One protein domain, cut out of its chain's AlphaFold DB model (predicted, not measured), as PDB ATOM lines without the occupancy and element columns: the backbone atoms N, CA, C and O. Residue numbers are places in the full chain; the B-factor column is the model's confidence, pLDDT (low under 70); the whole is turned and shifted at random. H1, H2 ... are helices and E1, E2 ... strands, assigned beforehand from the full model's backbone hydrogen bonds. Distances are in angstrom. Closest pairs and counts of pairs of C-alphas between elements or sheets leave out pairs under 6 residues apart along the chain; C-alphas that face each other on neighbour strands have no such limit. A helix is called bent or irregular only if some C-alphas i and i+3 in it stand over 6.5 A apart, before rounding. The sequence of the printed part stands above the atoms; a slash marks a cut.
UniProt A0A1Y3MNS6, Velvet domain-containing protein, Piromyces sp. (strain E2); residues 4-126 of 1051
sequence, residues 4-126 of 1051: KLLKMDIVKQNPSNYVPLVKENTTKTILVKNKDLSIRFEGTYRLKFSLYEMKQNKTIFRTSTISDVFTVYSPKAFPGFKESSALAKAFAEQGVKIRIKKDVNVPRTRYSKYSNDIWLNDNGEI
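This is residues 4 to 126 of the 1051 residues of the protein "Velvet domain-containing protein" of Piromyces sp. (strain E2) (UniProt A0A1Y3MNS6). With little regular structure, the domain is a strongly twisted antiparallel sheet, E1, E2 and E3 with short E4 at one end of E2, from which a loop-rich tail holding H1, then H2, runs out. The printed part has 123 residues with four named strands, then two named helices; the class is mixed, with 46 residues in named elements. It is loose, radius of gyration of the C-alphas 19.5 A, spanning 58 by 42 by 25 A.

E2, residues 43 to 55, spans 38.4 A from C-alpha 43 at (58.394, 194.133, -19.883). E1 is residues 4 to 12, 26.1 A; E3 58 to 66, 24.2 A; E4 70 to 72, 6.6 A; H1 86 to 93, 10.4 A. H2, residues 110 to 113, ending at (79.245, 174.797, -44.566), is only just irregular: C-alphas 110 and 113 are 6.54 A apart.

E1, E2 and E3 form a meander, each strand the antiparallel neighbour of the one before. E1 lies on one side of E2 (N 5 to O 52, 2.9 A), E3 (N 49 to O 65, 2.8 A) and antiparallel E4 (N 45 to O 70, 2.9 A) on the other side. H1 and H2 are apart and not on the sheet. Every O i to N i+4 pair is within hydrogen-bond range in H1; H2 is too short for one.

The farthest C-alphas, Gln 56 and Tyr 111, are 60.4 A apart. The printed part has no cut; links E1 to E2, E4 to H1 and H1 to H2 are long. pLDDT is under 70 at residues 15 to 35, 104 to 119 and 122 to 124.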
ATOM      1  N   LYS A   4      66.335 219.457 -39.104       80.19
ATOM      2  CA  LYS A   4      65.313 218.612 -38.474       80.19
ATOM      3  C   LYS A   4      65.949 217.801 -37.347       80.19
ATOM      4  O   LYS A   4      66.966 217.150 -37.558       80.19
ATOM      5  N   LEU A   5      65.346 217.847 -36.164       79.56
ATOM      6  CA  LEU A   5      65.785 217.137 -34.965       79.56
ATOM      7  C   LEU A   5      64.758 216.053 -34.623       79.56
ATOM      8  O   LEU A   5      63.594 216.361 -34.369       79.56
ATOM      9  N   LEU A   6      65.187 214.792 -34.594       79.62
ATOM     10  CA  LEU A   6      64.353 213.673 -34.157       79.62
ATOM     11  C   LEU A   6      64.696 213.297 -32.709       79.62
ATOM     12  O   LEU A   6      65.840 212.980 -32.391       79.62
ATOM     13  N   LYS A   7      63.689 213.324 -31.839       82.81
ATOM     14  CA  LYS A   7      63.742 212.914 -30.429       82.81
ATOM     15  C   LYS A   7      63.056 211.556 -30.271       82.81
ATOM     16  O   LYS A   7      62.079 211.294 -30.971       82.81
ATOM     17  N   MET A   8      63.546 210.704 -29.370       81.25
ATOM     18  CA  MET A   8      63.034 209.341 -29.188       81.25
ATOM     19  C   MET A   8      62.886 209.014 -27.700       81.25
ATOM     20  O   MET A   8      63.864 208.740 -27.009       81.25
ATOM     21  N   ASP A   9      61.648 209.049 -27.213       83.88
ATOM     22  CA  ASP A   9      61.313 208.835 -25.805       83.88
ATOM     23  C   ASP A   9      60.806 207.402 -25.571       83.88
ATOM     24  O   ASP A   9      60.141 206.823 -26.433       83.88
ATOM     25  N   ILE A  10      61.069 206.829 -24.392       83.62
ATOM     26  CA  ILE A  10      60.537 205.509 -24.012       83.62
ATOM     27  C   ILE A  10      59.221 205.676 -23.256       83.62
ATOM     28  O   ILE A  10      59.157 206.391 -22.254       83.62
ATOM     29  N   VAL A  11      58.200 204.928 -23.677       85.88
ATOM     30  CA  VAL A  11      56.933 204.766 -22.961       85.88
ATOM     31  C   VAL A  11      56.822 203.310 -22.505       85.88
ATOM     32  O   VAL A  11      56.787 202.398 -23.331       85.88
ATOM     33  N   LYS A  12      56.778 203.069 -21.189       85.25
ATOM     34  CA  LYS A  12      56.424 201.748 -20.646       85.25
ATOM     35  C   LYS A  12      54.917 201.548 -20.786       85.25
ATOM     36  O   LYS A  12      54.161 202.466 -20.477       85.25
ATOM     37  N   GLN A  13      54.473 200.368 -21.211       81.81
ATOM     38  CA  GLN A  13      53.062 200.016 -21.083       81.81
ATOM     39  C   GLN A  13      52.781 199.519 -19.663       81.81
ATOM     40  O   GLN A  13      53.451 198.613 -19.165       81.81
ATOM     41  N   ASN A  14      51.775 200.104 -19.014       75.06
ATOM     42  CA  ASN A  14      51.206 199.546 -17.793       75.06
ATOM     43  C   ASN A  14      50.135 198.516 -18.196       75.06
ATOM     44  O   ASN A  14      49.286 198.848 -19.023       75.06
ATOM     45  N   PRO A  15      50.152 197.285 -17.653       51.88
ATOM     46  CA  PRO A  15      49.235 196.218 -18.070       51.88
ATOM     47  C   PRO A  15      47.810 196.355 -17.502       51.88
ATOM     48  O   PRO A  15      46.970 195.505 -17.770       51.88
ATOM     49  N   SER A  16      47.531 197.393 -16.708       49.00
ATOM     50  CA  SER A  16      46.283 197.566 -15.960       49.00
ATOM     51  C   SER A  16      45.597 198.902 -16.279       49.00
ATOM     52  O   SER A  16      45.965 199.938 -15.723       49.00
ATOM     53  N   ASN A  17      44.557 198.821 -17.112       40.72
ATOM     54  CA  ASN A  17      43.540 199.836 -17.426       40.72
ATOM     55  C   ASN A  17      43.966 201.137 -18.131       40.72
ATOM     56  O   ASN A  17      45.020 201.725 -17.907       40.72
ATOM     57  N   TYR A  18      43.034 201.632 -18.952       44.16
ATOM     58  CA  TYR A  18      43.099 202.888 -19.708       44.16
ATOM     59  C   TYR A  18      42.819 204.130 -18.834       44.16
ATOM     60  O   TYR A  18      42.154 205.073 -19.256       44.16
ATOM     61  N   VAL A  19      43.336 204.149 -17.602       28.31
ATOM     62  CA  VAL A  19      43.366 205.369 -16.786       28.31
ATOM     63  C   VAL A  19      44.679 206.090 -17.093       28.31
ATOM     64  O   VAL A  19      45.742 205.507 -16.855       28.31
ATOM     65  N   PRO A  20      44.664 207.348 -17.573       33.66
ATOM     66  CA  PRO A  20      45.858 208.180 -17.610       33.66
ATOM     67  C   PRO A  20      46.207 208.584 -16.173       33.66
ATOM     68  O   PRO A  20      45.965 209.708 -15.743       33.66
ATOM     69  N   LEU A  21      46.754 207.639 -15.403       29.22
ATOM     70  CA  LEU A  21      47.301 207.907 -14.083       29.22
ATOM     71  C   LEU A  21      48.482 208.856 -14.249       29.22
ATOM     72  O   LEU A  21      49.604 208.432 -14.533       29.22
ATOM     73  N   VAL A  22      48.216 210.140 -14.013       33.94
ATOM     74  CA  VAL A  22      49.210 211.197 -13.818       33.94
ATOM     75  C   VAL A  22      49.905 210.971 -12.466       33.94
ATOM     76  O   VAL A  22      49.836 211.768 -11.539       33.94
ATOM     77  N   LYS A  23      50.606 209.838 -12.355       30.48
ATOM     78  CA  LYS A  23      51.881 209.796 -11.647       30.48
ATOM     79  C   LYS A  23      52.906 210.284 -12.652       30.48
ATOM     80  O   LYS A  23      53.298 209.558 -13.564       30.48
ATOM     81  N   GLU A  24      53.235 211.560 -12.529       38.97
ATOM     82  CA  GLU A  24      54.100 212.266 -13.459       38.97
ATOM     83  C   GLU A  24      55.479 211.588 -13.617       38.97
ATOM     84  O   GLU A  24      55.944 210.822 -12.771       38.97
ATOM     85  N   ASN A  25      56.186 211.955 -14.687       32.38
ATOM     86  CA  ASN A  25      57.653 211.957 -14.712       32.38
ATOM     87  C   ASN A  25      58.388 210.597 -14.630       32.38
ATOM     88  O   ASN A  25      59.531 210.534 -14.176       32.38
ATOM     89  N   THR A  26      57.823 209.519 -15.196       36.81
ATOM     90  CA  THR A  26      58.638 208.366 -15.672       36.81
ATOM     91  C   THR A  26      58.547 208.078 -17.175       36.81
ATOM     92  O   THR A  26      59.121 207.098 -17.658       36.81
ATOM     93  N   THR A  27      57.980 209.002 -17.956       37.03
ATOM     94  CA  THR A  27      58.369 209.196 -19.361       37.03
ATOM     95  C   THR A  27      59.849 209.579 -19.410       37.03
ATOM     96  O   THR A  27      60.211 210.755 -19.332       37.03
ATOM     97  N   LYS A  28      60.734 208.576 -19.522       38.06
ATOM     98  CA  LYS A  28      62.176 208.794 -19.696       38.06
ATOM     99  C   LYS A  28      62.422 209.417 -21.065       38.06
ATOM    100  O   LYS A  28      62.625 208.745 -22.075       38.06
ATOM    101  N   THR A  29      62.351 210.740 -21.031       32.16
ATOM    102  CA  THR A  29      62.502 211.675 -22.131       32.16
ATOM    103  C   THR A  29      63.977 211.750 -22.496       32.16
ATOM    104  O   THR A  29      64.727 212.571 -21.968       32.16
ATOM    105  N   ILE A  30      64.424 210.825 -23.341       37.25
ATOM    106  CA  ILE A  30      65.823 210.738 -23.744       37.25
ATOM    107  C   ILE A  30      66.018 211.629 -24.967       37.25
ATOM    108  O   ILE A  30      65.774 211.258 -26.114       37.25
ATOM    109  N   LEU A  31      66.480 212.851 -24.699       32.75
ATOM    110  CA  LEU A  31      67.069 213.710 -25.717       32.75
ATOM    111  C   LEU A  31      68.312 212.999 -26.271       32.75
ATOM    112  O   LEU A  31      69.324 212.867 -25.582       32.75
ATOM    113  N   VAL A  32      68.208 212.510 -27.510       42.25
ATOM    114  CA  VAL A  32      69.204 211.665 -28.189       42.25
ATOM    115  C   VAL A  32      70.428 212.496 -28.610       42.25
ATOM    116  O   VAL A  32      70.667 212.742 -29.789       42.25
ATOM    117  N   LYS A  33      71.208 212.964 -27.626       38.78
ATOM    118  CA  LYS A  33      72.569 213.494 -27.829       38.78
ATOM    119  C   LYS A  33      73.597 212.357 -27.899       38.78
ATOM    120  O   LYS A  33      74.539 212.432 -28.680       38.78
ATOM    121  N   ASN A  34      73.369 211.281 -27.140       40.72
ATOM    122  CA  ASN A  34      74.037 209.991 -27.326       40.72
ATOM    123  C   ASN A  34      73.170 209.096 -28.217       40.72
ATOM    124  O   ASN A  34      71.948 209.104 -28.086       40.72
ATOM    125  N   LYS A  35      73.803 208.308 -29.094       60.59
ATOM    126  CA  LYS A  35      73.118 207.458 -30.088       60.59
ATOM    127  C   LYS A  35      72.427 206.227 -29.485       60.59
ATOM    128  O   LYS A  35      71.586 205.621 -30.143       60.59
ATOM    129  N   ASP A  36      72.769 205.873 -28.248       74.75
ATOM    130  CA  ASP A  36      72.400 204.601 -27.629       74.75
ATOM    131  C   ASP A  36      71.232 204.751 -26.647       74.75
ATOM    132  O   ASP A  36      71.389 205.176 -25.498       74.75
ATOM    133  N   LEU A  37      70.041 204.348 -27.092       83.00
ATOM    134  CA  LEU A  37      68.889 204.151 -26.217       83.00
ATOM    135  C   LEU A  37      68.996 202.776 -25.535       83.00
ATOM    136  O   LEU A  37      69.110 201.760 -26.217       83.00
ATOM    137  N   SER A  38      68.917 202.719 -24.202       86.19
ATOM    138  CA  SER A  38      68.947 201.449 -23.458       86.19
ATOM    139  C   SER A  38      67.845 201.357 -22.402       86.19
ATOM    140  O   SER A  38      67.544 202.317 -21.693       86.19
ATOM    141  N   ILE A  39      67.255 200.164 -22.285       89.44
ATOM    142  CA  ILE A  39      66.267 199.809 -21.263       89.44
ATOM    143  C   ILE A  39      66.865 198.672 -20.432       89.44
ATOM    144  O   ILE A  39      67.351 197.691 -20.988       89.44
ATOM    145  N   ARG A  40      66.863 198.823 -19.102       89.50
ATOM    146  CA  ARG A  40      67.436 197.850 -18.149       89.50
ATOM    147  C   ARG A  40      66.397 196.980 -17.434       89.50
ATOM    148  O   ARG A  40      66.775 196.117 -16.654       89.50
ATOM    149  N   PHE A  41      65.114 197.243 -17.663       94.06
ATOM    150  CA  PHE A  41      63.997 196.543 -17.035       94.06
ATOM    151  C   PHE A  41      63.224 195.773 -18.099       94.06
ATOM    152  O   PHE A  41      62.975 196.302 -19.181       94.06
ATOM    153  N   GLU A  42      62.851 194.536 -17.789       95.44
ATOM    154  CA  GLU A  42      62.020 193.718 -18.668       95.44
ATOM    155  C   GLU A  42      60.542 194.150 -18.641       95.44
ATOM    156  O   GLU A  42      60.086 194.848 -17.727       95.44
ATOM    157  N   GLY A  43      59.802 193.772 -19.684       95.12
ATOM    158  CA  GLY A  43      58.394 194.133 -19.883       95.12
ATOM    159  C   GLY A  43      58.109 194.707 -21.272       95.12
ATOM    160  O   GLY A  43      58.958 194.668 -22.163       95.12
ATOM    161  N   THR A  44      56.901 195.239 -21.464       95.88
ATOM    162  CA  THR A  44      56.426 195.792 -22.740       95.88
ATOM    163  C   THR A  44      56.577 197.312 -22.815       95.88
ATOM    164  O   THR A  44      56.255 198.061 -21.888       95.88
ATOM    165  N   TYR A  45      57.081 197.777 -23.957       95.69
ATOM    166  CA  TYR A  45      57.444 199.167 -24.206       95.69
ATOM    167  C   TYR A  45      57.013 199.612 -25.607       95.69
ATOM    168  O   TYR A  45      56.817 198.796 -26.508       95.69
ATOM    169  N   ARG A  46      56.895 200.929 -25.794       94.31
ATOM    170  CA  ARG A  46      56.787 201.601 -27.095       94.31
ATOM    171  C   ARG A  46      57.774 202.771 -27.147       94.31
ATOM    172  O   ARG A  46      58.094 203.368 -26.117       94.31
ATOM    173  N   LEU A  47      58.254 203.107 -28.339       91.38
ATOM    174  CA  LEU A  47      59.064 204.298 -28.599       91.38
ATOM    175  C   LEU A  47      58.157 205.417 -29.107       91.38
ATOM    176  O   LEU A  47      57.404 205.198 -30.051       91.38
ATOM    177  N   LYS A  48      58.243 206.617 -28.529       93.00
ATOM    178  CA  LYS A  48      57.628 207.826 -29.090       93.00
ATOM    179  C   LYS A  48      58.688 208.622 -29.846       93.00
ATOM    180  O   LYS A  48      59.573 209.226 -29.242       93.00
ATOM    181  N   PHE A  49      58.567 208.652 -31.165       90.50
ATOM    182  CA  PHE A  49      59.362 209.508 -32.037       90.50
ATOM    183  C   PHE A  49      58.709 210.887 -32.094       90.50
ATOM    184  O   PHE A  49      57.523 210.985 -32.393       90.50
ATOM    185  N   SER A  50      59.460 211.953 -31.826       93.00
ATOM    186  CA  SER A  50      58.975 213.337 -31.883       93.00
ATOM    187  C   SER A  50      59.884 214.163 -32.790       93.00
ATOM    188  O   SER A  50      61.075 214.310 -32.512       93.00
ATOM    189  N   LEU A  51      59.333 214.679 -33.887       92.06
ATOM    190  CA  LEU A  51      60.045 215.482 -34.876       92.06
ATOM    191  C   LEU A  51      59.922 216.970 -34.542       92.06
ATOM    192  O   LEU A  51      58.818 217.494 -34.377       92.06
ATOM    193  N   TYR A  52      61.061 217.653 -34.524       92.81
ATOM    194  CA  TYR A  52      61.175 219.098 -34.377       92.81
ATOM    195  C   TYR A  52      61.925 219.695 -35.574       92.81
ATOM    196  O   TYR A  52      62.755 219.039 -36.205       92.81
ATOM    197  N   GLU A  53      61.649 220.957 -35.874       94.12
ATOM    198  CA  GLU A  53      62.300 221.735 -36.922       94.12
ATOM    199  C   GLU A  53      62.934 222.986 -36.311       94.12
ATOM    200  O   GLU A  53      62.271 223.776 -35.636       94.12
ATOM    201  N   MET A  54      64.231 223.157 -36.549       93.12
ATOM    202  CA  MET A  54      65.011 224.294 -36.085       93.12
ATOM    203  C   MET A  54      64.880 225.435 -37.101       93.12
ATOM    204  O   MET A  54      65.358 225.325 -38.237       93.12
ATOM    205  N   LYS A  55      64.265 226.549 -36.692       93.94
ATOM    206  CA  LYS A  55      64.219 227.808 -37.453       93.94
ATOM    207  C   LYS A  55      64.644 228.962 -36.558       93.94
ATOM    208  O   LYS A  55      64.038 229.147 -35.512       93.94
ATOM    209  N   GLN A  56      65.627 229.763 -36.983       90.75
ATOM    210  CA  GLN A  56      65.980 231.039 -36.328       90.75
ATOM    211  C   GLN A  56      66.124 230.899 -34.793       90.75
ATOM    212  O   GLN A  56      65.472 231.596 -34.022       90.75
ATOM    213  N   ASN A  57      66.928 229.921 -34.359       88.00
ATOM    214  CA  ASN A  57      67.166 229.542 -32.957       88.00
ATOM    215  C   ASN A  57      65.929 229.074 -32.151       88.00
ATOM    216  O   ASN A  57      66.050 228.801 -30.960       88.00
ATOM    217  N   LYS A  58      64.762 228.901 -32.786       91.31
ATOM    218  CA  LYS A  58      63.551 228.309 -32.196       91.31
ATOM    219  C   LYS A  58      63.378 226.851 -32.634       91.31
ATOM    220  O   LYS A  58      63.547 226.511 -33.807       91.31
ATOM    221  N   THR A  59      62.988 226.005 -31.683       94.00
ATOM    222  CA  THR A  59      62.724 224.569 -31.871       94.00
ATOM    223  C   THR A  59      61.221 224.341 -32.015       94.00
ATOM    224  O   THR A  59      60.496 224.343 -31.023       94.00
ATOM    225  N   ILE A  60      60.730 224.160 -33.240       94.62
ATOM    226  CA  ILE A  60      59.294 224.036 -33.526       94.62
ATOM    227  C   ILE A  60      58.916 222.553 -33.578       94.62
ATOM    228  O   ILE A  60      59.408 221.826 -34.438       94.62
ATOM    229  N   PHE A  61      58.033 222.084 -32.692       95.00
ATOM    230  CA  PHE A  61      57.468 220.732 -32.799       95.00
ATOM    231  C   PHE A  61      56.648 220.592 -34.090       95.00
ATOM    232  O   PHE A  61      55.899 221.500 -34.452       95.00
ATOM    233  N   ARG A  62      56.796 219.463 -34.794       96.12
ATOM    234  CA  ARG A  62      56.112 219.203 -36.071       96.12
ATOM    235  C   ARG A  62      55.122 218.053 -36.009       96.12
ATOM    236  O   ARG A  62      54.008 218.198 -36.490       96.12
ATOM    237  N   THR A  63      55.533 216.912 -35.469       96.62
ATOM    238  CA  THR A  63      54.683 215.722 -35.348       96.62
ATOM    239  C   THR A  63      55.318 214.718 -34.390       96.62
ATOM    240  O   THR A  63      56.523 214.772 -34.130       96.62
ATOM    241  N   SER A  64      54.529 213.779 -33.873       95.69
ATOM    242  CA  SER A  64      55.050 212.609 -33.170       95.69
ATOM    243  C   SER A  64      54.284 211.355 -33.550       95.69
ATOM    244  O   SER A  64      53.061 211.397 -33.640       95.69
ATOM    245  N   THR A  65      54.995 210.240 -33.680       95.38
ATOM    246  CA  THR A  65      54.424 208.905 -33.889       95.38
ATOM    247  C   THR A  65      54.938 207.938 -32.821       95.38
ATOM    248  O   THR A  65      55.935 208.214 -32.149       95.38
ATOM    249  N   ILE A  66      54.239 206.824 -32.621       95.19
ATOM    250  CA  ILE A  66      54.535 205.833 -31.584       95.19
ATOM    251  C   ILE A  66      54.734 204.473 -32.256       95.19
ATOM    252  O   ILE A  66      53.950 204.095 -33.120       95.19
ATOM    253  N   SER A  67      55.774 203.737 -31.862       92.69
ATOM    254  CA  SER A  67      56.033 202.388 -32.372       92.69
ATOM    255  C   SER A  67      54.967 201.380 -31.941       92.69
ATOM    256  O   SER A  67      54.252 201.565 -30.946       92.69
ATOM    257  N   ASP A  68      54.981 200.232 -32.607       92.50
ATOM    258  CA  ASP A  68      54.420 198.992 -32.080       92.50
ATOM    259  C   ASP A  68      55.027 198.614 -30.724       92.50
ATOM    260  O   ASP A  68      56.071 199.132 -30.301       92.50
ATOM    261  N   VAL A  69      54.350 197.699 -30.035       95.19
ATOM    262  CA  VAL A  69      54.827 197.142 -28.769       95.19
ATOM    263  C   VAL A  69      56.048 196.268 -29.024       95.19
ATOM    264  O   VAL A  69      56.020 195.373 -29.867       95.19
ATOM    265  N   PHE A  70      57.103 196.478 -28.244       92.62
ATOM    266  CA  PHE A  70      58.241 195.572 -28.183       92.62
ATOM    267  C   PHE A  70      58.496 195.125 -26.743       92.62
ATOM    268  O   PHE A  70      58.340 195.890 -25.788       92.62
ATOM    269  N   THR A  71      58.897 193.865 -26.596       94.62
ATOM    270  CA  THR A  71      59.270 193.282 -25.309       94.62
ATOM    271  C   THR A  71      60.760 193.479 -25.074       94.62
ATOM    272  O   THR A  71      61.585 193.128 -25.920       94.62
ATOM    273  N   VAL A  72      61.111 194.018 -23.910       94.44
ATOM    274  CA  VAL A  72      62.466 193.948 -23.366       94.44
ATOM    275  C   VAL A  72      62.542 192.678 -22.531       94.44
ATOM    276  O   VAL A  72      61.749 192.489 -21.610       94.44
ATOM    277  N   TYR A  73      63.479 191.802 -22.881       94.62
ATOM    278  CA  TYR A  73      63.702 190.513 -22.231       94.62
ATOM    279  C   TYR A  73      64.866 190.617 -21.242       94.62
ATOM    280  O   TYR A  73      65.832 191.341 -21.501       94.62
ATOM    281  N   SER A  74      64.837 189.846 -20.153       95.00
ATOM    282  CA  SER A  74      66.053 189.573 -19.379       95.00
ATOM    283  C   SER A  74      67.115 188.861 -20.239       95.00
ATOM    284  O   SER A  74      66.770 188.167 -21.201       95.00
ATOM    285  N   PRO A  75      68.419 188.956 -19.898       93.00
ATOM    286  CA  PRO A  75      69.496 188.360 -20.697       93.00
ATOM    287  C   PRO A  75      69.372 186.847 -20.938       93.00
ATOM    288  O   PRO A  75      69.901 186.348 -21.925       93.00
ATOM    289  N   LYS A  76      68.664 186.120 -20.060       94.56
ATOM    290  CA  LYS A  76      68.384 184.680 -20.206       94.56
ATOM    291  C   LYS A  76      67.209 184.375 -21.146       94.56
ATOM    292  O   LYS A  76      67.186 183.306 -21.740       94.56
ATOM    293  N   ALA A  77      66.248 185.291 -21.265       93.75
ATOM    294  CA  ALA A  77      65.042 185.136 -22.081       93.75
ATOM    295  C   ALA A  77      65.153 185.818 -23.460       93.75
ATOM    296  O   ALA A  77      64.177 185.873 -24.204       93.75
ATOM    297  N   PHE A  78      66.318 186.379 -23.796       92.69
ATOM    298  CA  PHE A  78      66.528 187.149 -25.018       92.69
ATOM    299  C   PHE A  78      66.533 186.245 -26.272       92.69
ATOM    300  O   PHE A  78      67.457 185.444 -26.426       92.69
ATOM    301  N   PRO A  79      65.577 186.386 -27.215       92.94
ATOM    302  CA  PRO A  79      65.404 185.482 -28.365       92.94
ATOM    303  C   PRO A  79      66.395 185.751 -29.521       92.94
ATOM    304  O   PRO A  79      66.094 185.515 -30.694       92.94
ATOM    305  N   GLY A  80      67.570 186.298 -29.206       91.31
ATOM    306  CA  GLY A  80      68.499 186.864 -30.179       91.31
ATOM    307  C   GLY A  80      68.053 188.228 -30.723       91.31
ATOM    308  O   GLY A  80      67.008 188.778 -30.372       91.31
ATOM    309  N   PHE A  81      68.886 188.807 -31.588       88.19
ATOM    310  CA  PHE A  81      68.542 190.044 -32.286       88.19
ATOM    311  C   PHE A  81      67.642 189.739 -33.484       88.19
ATOM    312  O   PHE A  81      68.061 189.001 -34.373       88.19
ATOM    313  N   LYS A  82      66.472 190.385 -33.545       87.69
ATOM    314  CA  LYS A  82      65.726 190.554 -34.800       87.69
ATOM    315  C   LYS A  82      66.578 191.309 -35.827       87.69
ATOM    316  O   LYS A  82      67.466 192.084 -35.447       87.69
ATOM    317  N   GLU A  83      66.275 191.128 -37.107       91.38
ATOM    318  CA  GLU A  83      66.844 191.949 -38.171       91.38
ATOM    319  C   GLU A  83      66.598 193.460 -37.999       91.38
ATOM    320  O   GLU A  83      65.731 193.926 -37.254       91.38
ATOM    321  N   SER A  84      67.384 194.251 -38.729       91.38
ATOM    322  CA  SER A  84      67.134 195.679 -38.902       91.38
ATOM    323  C   SER A  84      65.839 195.910 -39.683       91.38
ATOM    324  O   SER A  84      65.657 195.352 -40.763       91.38
ATOM    325  N   SER A  85      64.974 196.788 -39.172       90.06
ATOM    326  CA  SER A  85      63.730 197.181 -39.845       90.06
ATOM    327  C   SER A  85      63.981 197.804 -41.224       90.06
ATOM    328  O   SER A  85      65.056 198.347 -41.486       90.06
ATOM    329  N   ALA A  86      62.960 197.793 -42.089       90.94
ATOM    330  CA  ALA A  86      63.012 198.422 -43.414       90.94
ATOM    331  C   ALA A  86      63.484 199.889 -43.365       90.94
ATOM    332  O   ALA A  86      64.320 200.293 -44.165       90.94
ATOM    333  N   LEU A  87      63.044 200.662 -42.364       84.75
ATOM    334  CA  LEU A  87      63.501 202.040 -42.149       84.75
ATOM    335  C   LEU A  87      65.009 202.129 -41.844       84.75
ATOM    336  O   LEU A  87      65.687 203.025 -42.334       84.75
ATOM    337  N   ALA A  88      65.549 201.200 -41.049       89.19
ATOM    338  CA  ALA A  88      66.980 201.163 -40.760       89.19
ATOM    339  C   ALA A  88      67.800 200.753 -41.996       89.19
ATOM    340  O   ALA A  88      68.845 201.355 -42.235       89.19
ATOM    341  N   LYS A  89      67.307 199.782 -42.784       93.69
ATOM    342  CA  LYS A  89      67.880 199.362 -44.078       93.69
ATOM    343  C   LYS A  89      67.946 200.547 -45.057       93.69
ATOM    344  O   LYS A  89      69.044 200.940 -45.443       93.69
ATOM    345  N   ALA A  90      66.818 201.222 -45.289       90.38
ATOM    346  CA  ALA A  90      66.723 202.402 -46.153       90.38
ATOM    347  C   ALA A  90      67.640 203.563 -45.718       90.38
ATOM    348  O   ALA A  90      68.257 204.218 -46.556       90.38
ATOM    349  N   PHE A  91      67.794 203.818 -44.413       87.25
ATOM    350  CA  PHE A  91      68.760 204.817 -43.938       87.25
ATOM    351  C   PHE A  91      70.221 204.406 -44.198       87.25
ATOM    352  O   PHE A  91      71.040 205.270 -44.514       87.25
ATOM    353  N   ALA A  92      70.570 203.119 -44.103       92.25
ATOM    354  CA  ALA A  92      71.915 202.652 -44.446       92.25
ATOM    355  C   ALA A  92      72.194 202.717 -45.958       92.25
ATOM    356  O   ALA A  92      73.297 203.086 -46.355       92.25
ATOM    357  N   GLU A  93      71.189 202.440 -46.790       94.69
ATOM    358  CA  GLU A  93      71.231 202.630 -48.249       94.69
ATOM    359  C   GLU A  93      71.426 204.114 -48.621       94.69
ATOM    360  O   GLU A  93      72.196 204.432 -49.523       94.69
ATOM    361  N   GLN A  94      70.843 205.037 -47.847       95.31
ATOM    362  CA  GLN A  94      71.089 206.489 -47.926       95.31
ATOM    363  C   GLN A  94      72.450 206.930 -47.332       95.31
ATOM    364  O   GLN A  94      72.692 208.124 -47.149       95.31
ATOM    365  N   GLY A  95      73.346 205.997 -46.996       90.62
ATOM    366  CA  GLY A  95      74.687 206.284 -46.478       90.62
ATOM    367  C   GLY A  95      74.755 206.668 -44.994       90.62
ATOM    368  O   GLY A  95      75.842 206.960 -44.483       90.62
ATOM    369  N   VAL A  96      73.637 206.641 -44.255       87.75
ATOM    370  CA  VAL A  96      73.659 206.839 -42.799       87.75
ATOM    371  C   VAL A  96      74.346 205.631 -42.163       87.75
ATOM    372  O   VAL A  96      73.921 204.494 -42.344       87.75
ATOM    373  N   LYS A  97      75.417 205.857 -41.389       88.88
ATOM    374  CA  LYS A  97      76.257 204.794 -40.803       88.88
ATOM    375  C   LYS A  97      75.547 204.031 -39.666       88.88
ATOM    376  O   LYS A  97      75.893 204.177 -38.494       88.88
ATOM    377  N   ILE A  98      74.551 203.220 -40.025       89.75
ATOM    378  CA  ILE A  98      73.764 202.332 -39.157       89.75
ATOM    379  C   ILE A  98      74.223 200.886 -39.378       89.75
ATOM    380  O   ILE A  98      74.388 200.434 -40.508       89.75
ATOM    381  N   ARG A  99      74.409 200.124 -38.293       89.12
ATOM    382  CA  ARG A  99      74.768 198.703 -38.383       89.12
ATOM    383  C   ARG A  99      73.546 197.858 -38.746       89.12
ATOM    384  O   ARG A  99      72.761 197.506 -37.865       89.12
ATOM    385  N   ILE A 100      73.438 197.477 -40.016       93.56
ATOM    386  CA  ILE A 100      72.429 196.517 -40.471       93.56
ATOM    387  C   ILE A 100      72.723 195.119 -39.919       93.56
ATOM    388  O   ILE A 100      73.849 194.621 -39.985       93.56
ATOM    389  N   LYS A 101      71.690 194.480 -39.368       92.12
ATOM    390  CA  LYS A 101      71.664 193.061 -39.009       92.12
ATOM    391  C   LYS A 101      70.701 192.355 -39.961       92.12
ATOM    392  O   LYS A 101      69.521 192.690 -39.979       92.12
ATOM    393  N   LYS A 102      71.205 191.395 -40.739       88.56
ATOM    394  CA  LYS A 102      70.378 190.411 -41.453       88.56
ATOM    395  C   LYS A 102      69.924 189.347 -40.452       88.56
ATOM    396  O   LYS A 102      70.698 189.025 -39.549       88.56
ATOM    397  N   ASP A 103      68.709 188.825 -40.601       78.88
ATOM    398  CA  ASP A 103      68.189 187.816 -39.675       78.88
ATOM    399  C   ASP A 103      69.098 186.581 -39.623       78.88
ATOM    400  O   ASP A 103      69.476 186.004 -40.645       78.88
ATOM    401  N   VAL A 104      69.451 186.186 -38.399       67.25
ATOM    402  CA  VAL A 104      70.249 184.983 -38.102       67.25
ATOM    403  C   VAL A 104      69.337 183.798 -37.750       67.25
ATOM    404  O   VAL A 104      69.781 182.654 -37.740       67.25
ATOM    405  N   ASN A 105      68.053 184.078 -37.492       65.44
ATOM    406  CA  ASN A 105      67.047 183.105 -37.074       65.44
ATOM    407  C   ASN A 105      66.382 182.367 -38.248       65.44
ATOM    408  O   ASN A 105      65.694 181.379 -38.009       65.44
ATOM    409  N   VAL A 106      66.630 182.771 -39.503       59.69
ATOM    410  CA  VAL A 106      66.479 181.848 -40.638       59.69
ATOM    411  C   VAL A 106      67.566 180.786 -40.466       59.69
ATOM    412  O   VAL A 106      68.750 181.130 -40.564       59.69
ATOM    413  N   PRO A 107      67.228 179.514 -40.185       55.06
ATOM    414  CA  PRO A 107      68.244 178.509 -39.947       55.06
ATOM    415  C   PRO A 107      69.014 178.293 -41.247       55.06
ATOM    416  O   PRO A 107      68.495 177.706 -42.196       55.06
ATOM    417  N   ARG A 108      70.281 178.724 -41.282       56.84
ATOM    418  CA  ARG A 108      71.230 178.226 -42.282       56.84
ATOM    419  C   ARG A 108      71.287 176.717 -42.094       56.84
ATOM    420  O   ARG A 108      71.885 176.234 -41.128       56.84
ATOM    421  N   THR A 109      70.610 175.987 -42.975       55.34
ATOM    422  CA  THR A 109      70.581 174.525 -42.960       55.34
ATOM    423  C   THR A 109      72.025 174.035 -42.914       55.34
ATOM    424  O   THR A 109      72.903 174.614 -43.555       55.34
ATOM    425  N   ARG A 110      72.330 173.026 -42.086       52.12
ATOM    426  CA  ARG A 110      73.732 172.736 -41.704       52.12
ATOM    427  C   ARG A 110      74.640 172.326 -42.884       52.12
ATOM    428  O   ARG A 110      75.860 172.405 -42.758       52.12
ATOM    429  N   TYR A 111      74.051 172.031 -44.045       52.56
ATOM    430  CA  TYR A 111      74.691 171.921 -45.364       52.56
ATOM    431  C   TYR A 111      75.425 173.197 -45.842       52.56
ATOM    432  O   TYR A 111      76.406 173.103 -46.579       52.56
ATOM    433  N   SER A 112      75.045 174.382 -45.349       53.28
ATOM    434  CA  SER A 112      75.642 175.690 -45.678       53.28
ATOM    435  C   SER A 112      77.134 175.838 -45.329       53.28
ATOM    436  O   SER A 112      77.723 176.862 -45.668       53.28
ATOM    437  N   LYS A 113      77.775 174.849 -44.686       50.69
ATOM    438  CA  LYS A 113      79.245 174.797 -44.566       50.69
ATOM    439  C   LYS A 113      79.968 174.403 -45.861       50.69
ATOM    440  O   LYS A 113      81.166 174.649 -45.945       50.69
ATOM    441  N   TYR A 114      79.265 173.835 -46.843       53.38
ATOM    442  CA  TYR A 114      79.822 173.492 -48.160       53.38
ATOM    443  C   TYR A 114      79.108 174.196 -49.320       53.38
ATOM    444  O   TYR A 114      79.720 174.439 -50.356       53.38
ATOM    445  N   SER A 115      77.840 174.583 -49.157       49.38
ATOM    446  CA  SER A 115      77.092 175.282 -50.202       49.38
ATOM    447  C   SER A 115      77.209 176.811 -50.093       49.38
ATOM    448  O   SER A 115      76.340 177.470 -49.516       49.38
ATOM    449  N   ASN A 116      78.219 177.379 -50.759       55.59
ATOM    450  CA  ASN A 116      78.142 178.763 -51.261       55.59
ATOM    451  C   ASN A 116      77.070 178.912 -52.372       55.59
ATOM    452  O   ASN A 116      76.730 180.024 -52.753       55.59
ATOM    453  N   ASP A 117      76.522 177.787 -52.848       57.03
ATOM    454  CA  ASP A 117      75.554 177.681 -53.944       57.03
ATOM    455  C   ASP A 117      74.069 177.749 -53.513       57.03
ATOM    456  O   ASP A 117      73.193 177.582 -54.360       57.03
ATOM    457  N   ILE A 118      73.746 177.985 -52.229       64.88
ATOM    458  CA  ILE A 118      72.353 178.285 -51.822       64.88
ATOM    459  C   ILE A 118      72.080 179.760 -52.114       64.88
ATOM    460  O   ILE A 118      72.233 180.641 -51.263       64.88
ATOM    461  N   TRP A 119      71.675 180.013 -53.351       66.50
ATOM    462  CA  TRP A 119      71.158 181.298 -53.788       66.50
ATOM    463  C   TRP A 119      69.692 181.416 -53.364       66.50
ATOM    464  O   TRP A 119      68.921 180.465 -53.477       66.50
ATOM    465  N   LEU A 120      69.300 182.587 -52.869       74.19
ATOM    466  CA  LEU A 120      67.902 182.910 -52.590       74.19
ATOM    467  C   LEU A 120      67.402 183.851 -53.686       74.19
ATOM    468  O   LEU A 120      68.157 184.723 -54.125       74.19
ATOM    469  N   ASN A 121      66.154 183.690 -54.128       73.81
ATOM    470  CA  ASN A 121      65.510 184.709 -54.952       73.81
ATOM    471  C   ASN A 121      65.075 185.909 -54.093       73.81
ATOM    472  O   ASN A 121      65.234 185.920 -52.869       73.81
ATOM    473  N   ASP A 122      64.523 186.934 -54.738       66.81
ATOM    474  CA  ASP A 122      64.168 188.194 -54.073       66.81
ATOM    475  C   ASP A 122      62.966 188.028 -53.114       66.81
ATOM    476  O   ASP A 122      62.779 188.838 -52.209       66.81
ATOM    477  N   ASN A 123      62.219 186.921 -53.253       62.53
ATOM    478  CA  ASN A 123      61.132 186.492 -52.365       62.53
ATOM    479  C   ASN A 123      61.630 185.644 -51.173       62.53
ATOM    480  O   ASN A 123      60.841 185.289 -50.299       62.53
ATOM    481  N   GLY A 124      62.919 185.287 -51.128       68.94
ATOM    482  CA  GLY A 124      63.507 184.426 -50.097       68.94
ATOM    483  C   GLY A 124      63.355 182.915 -50.331       68.94
ATOM    484  O   GLY A 124      63.727 182.137 -49.452       68.94
ATOM    485  N   GLU A 125      62.854 182.479 -51.490       74.62
ATOM    486  CA  GLU A 125      62.806 181.062 -51.874       74.62
ATOM    487  C   GLU A 125      64.209 180.571 -52.284       74.62
ATOM    488  O   GLU A 125      65.007 181.322 -52.853       74.62
ATOM    489  N   ILE A 126      64.516 179.297 -52.018       75.81
ATOM    490  CA  ILE A 126      65.792 178.678 -52.409       75.81
ATOM    491  C   ILE A 126      65.789 178.414 -53.917       75.81
ATOM    492  O   ILE A 126      65.025 177.587 -54.409       75.81
TER     493      ILE A 126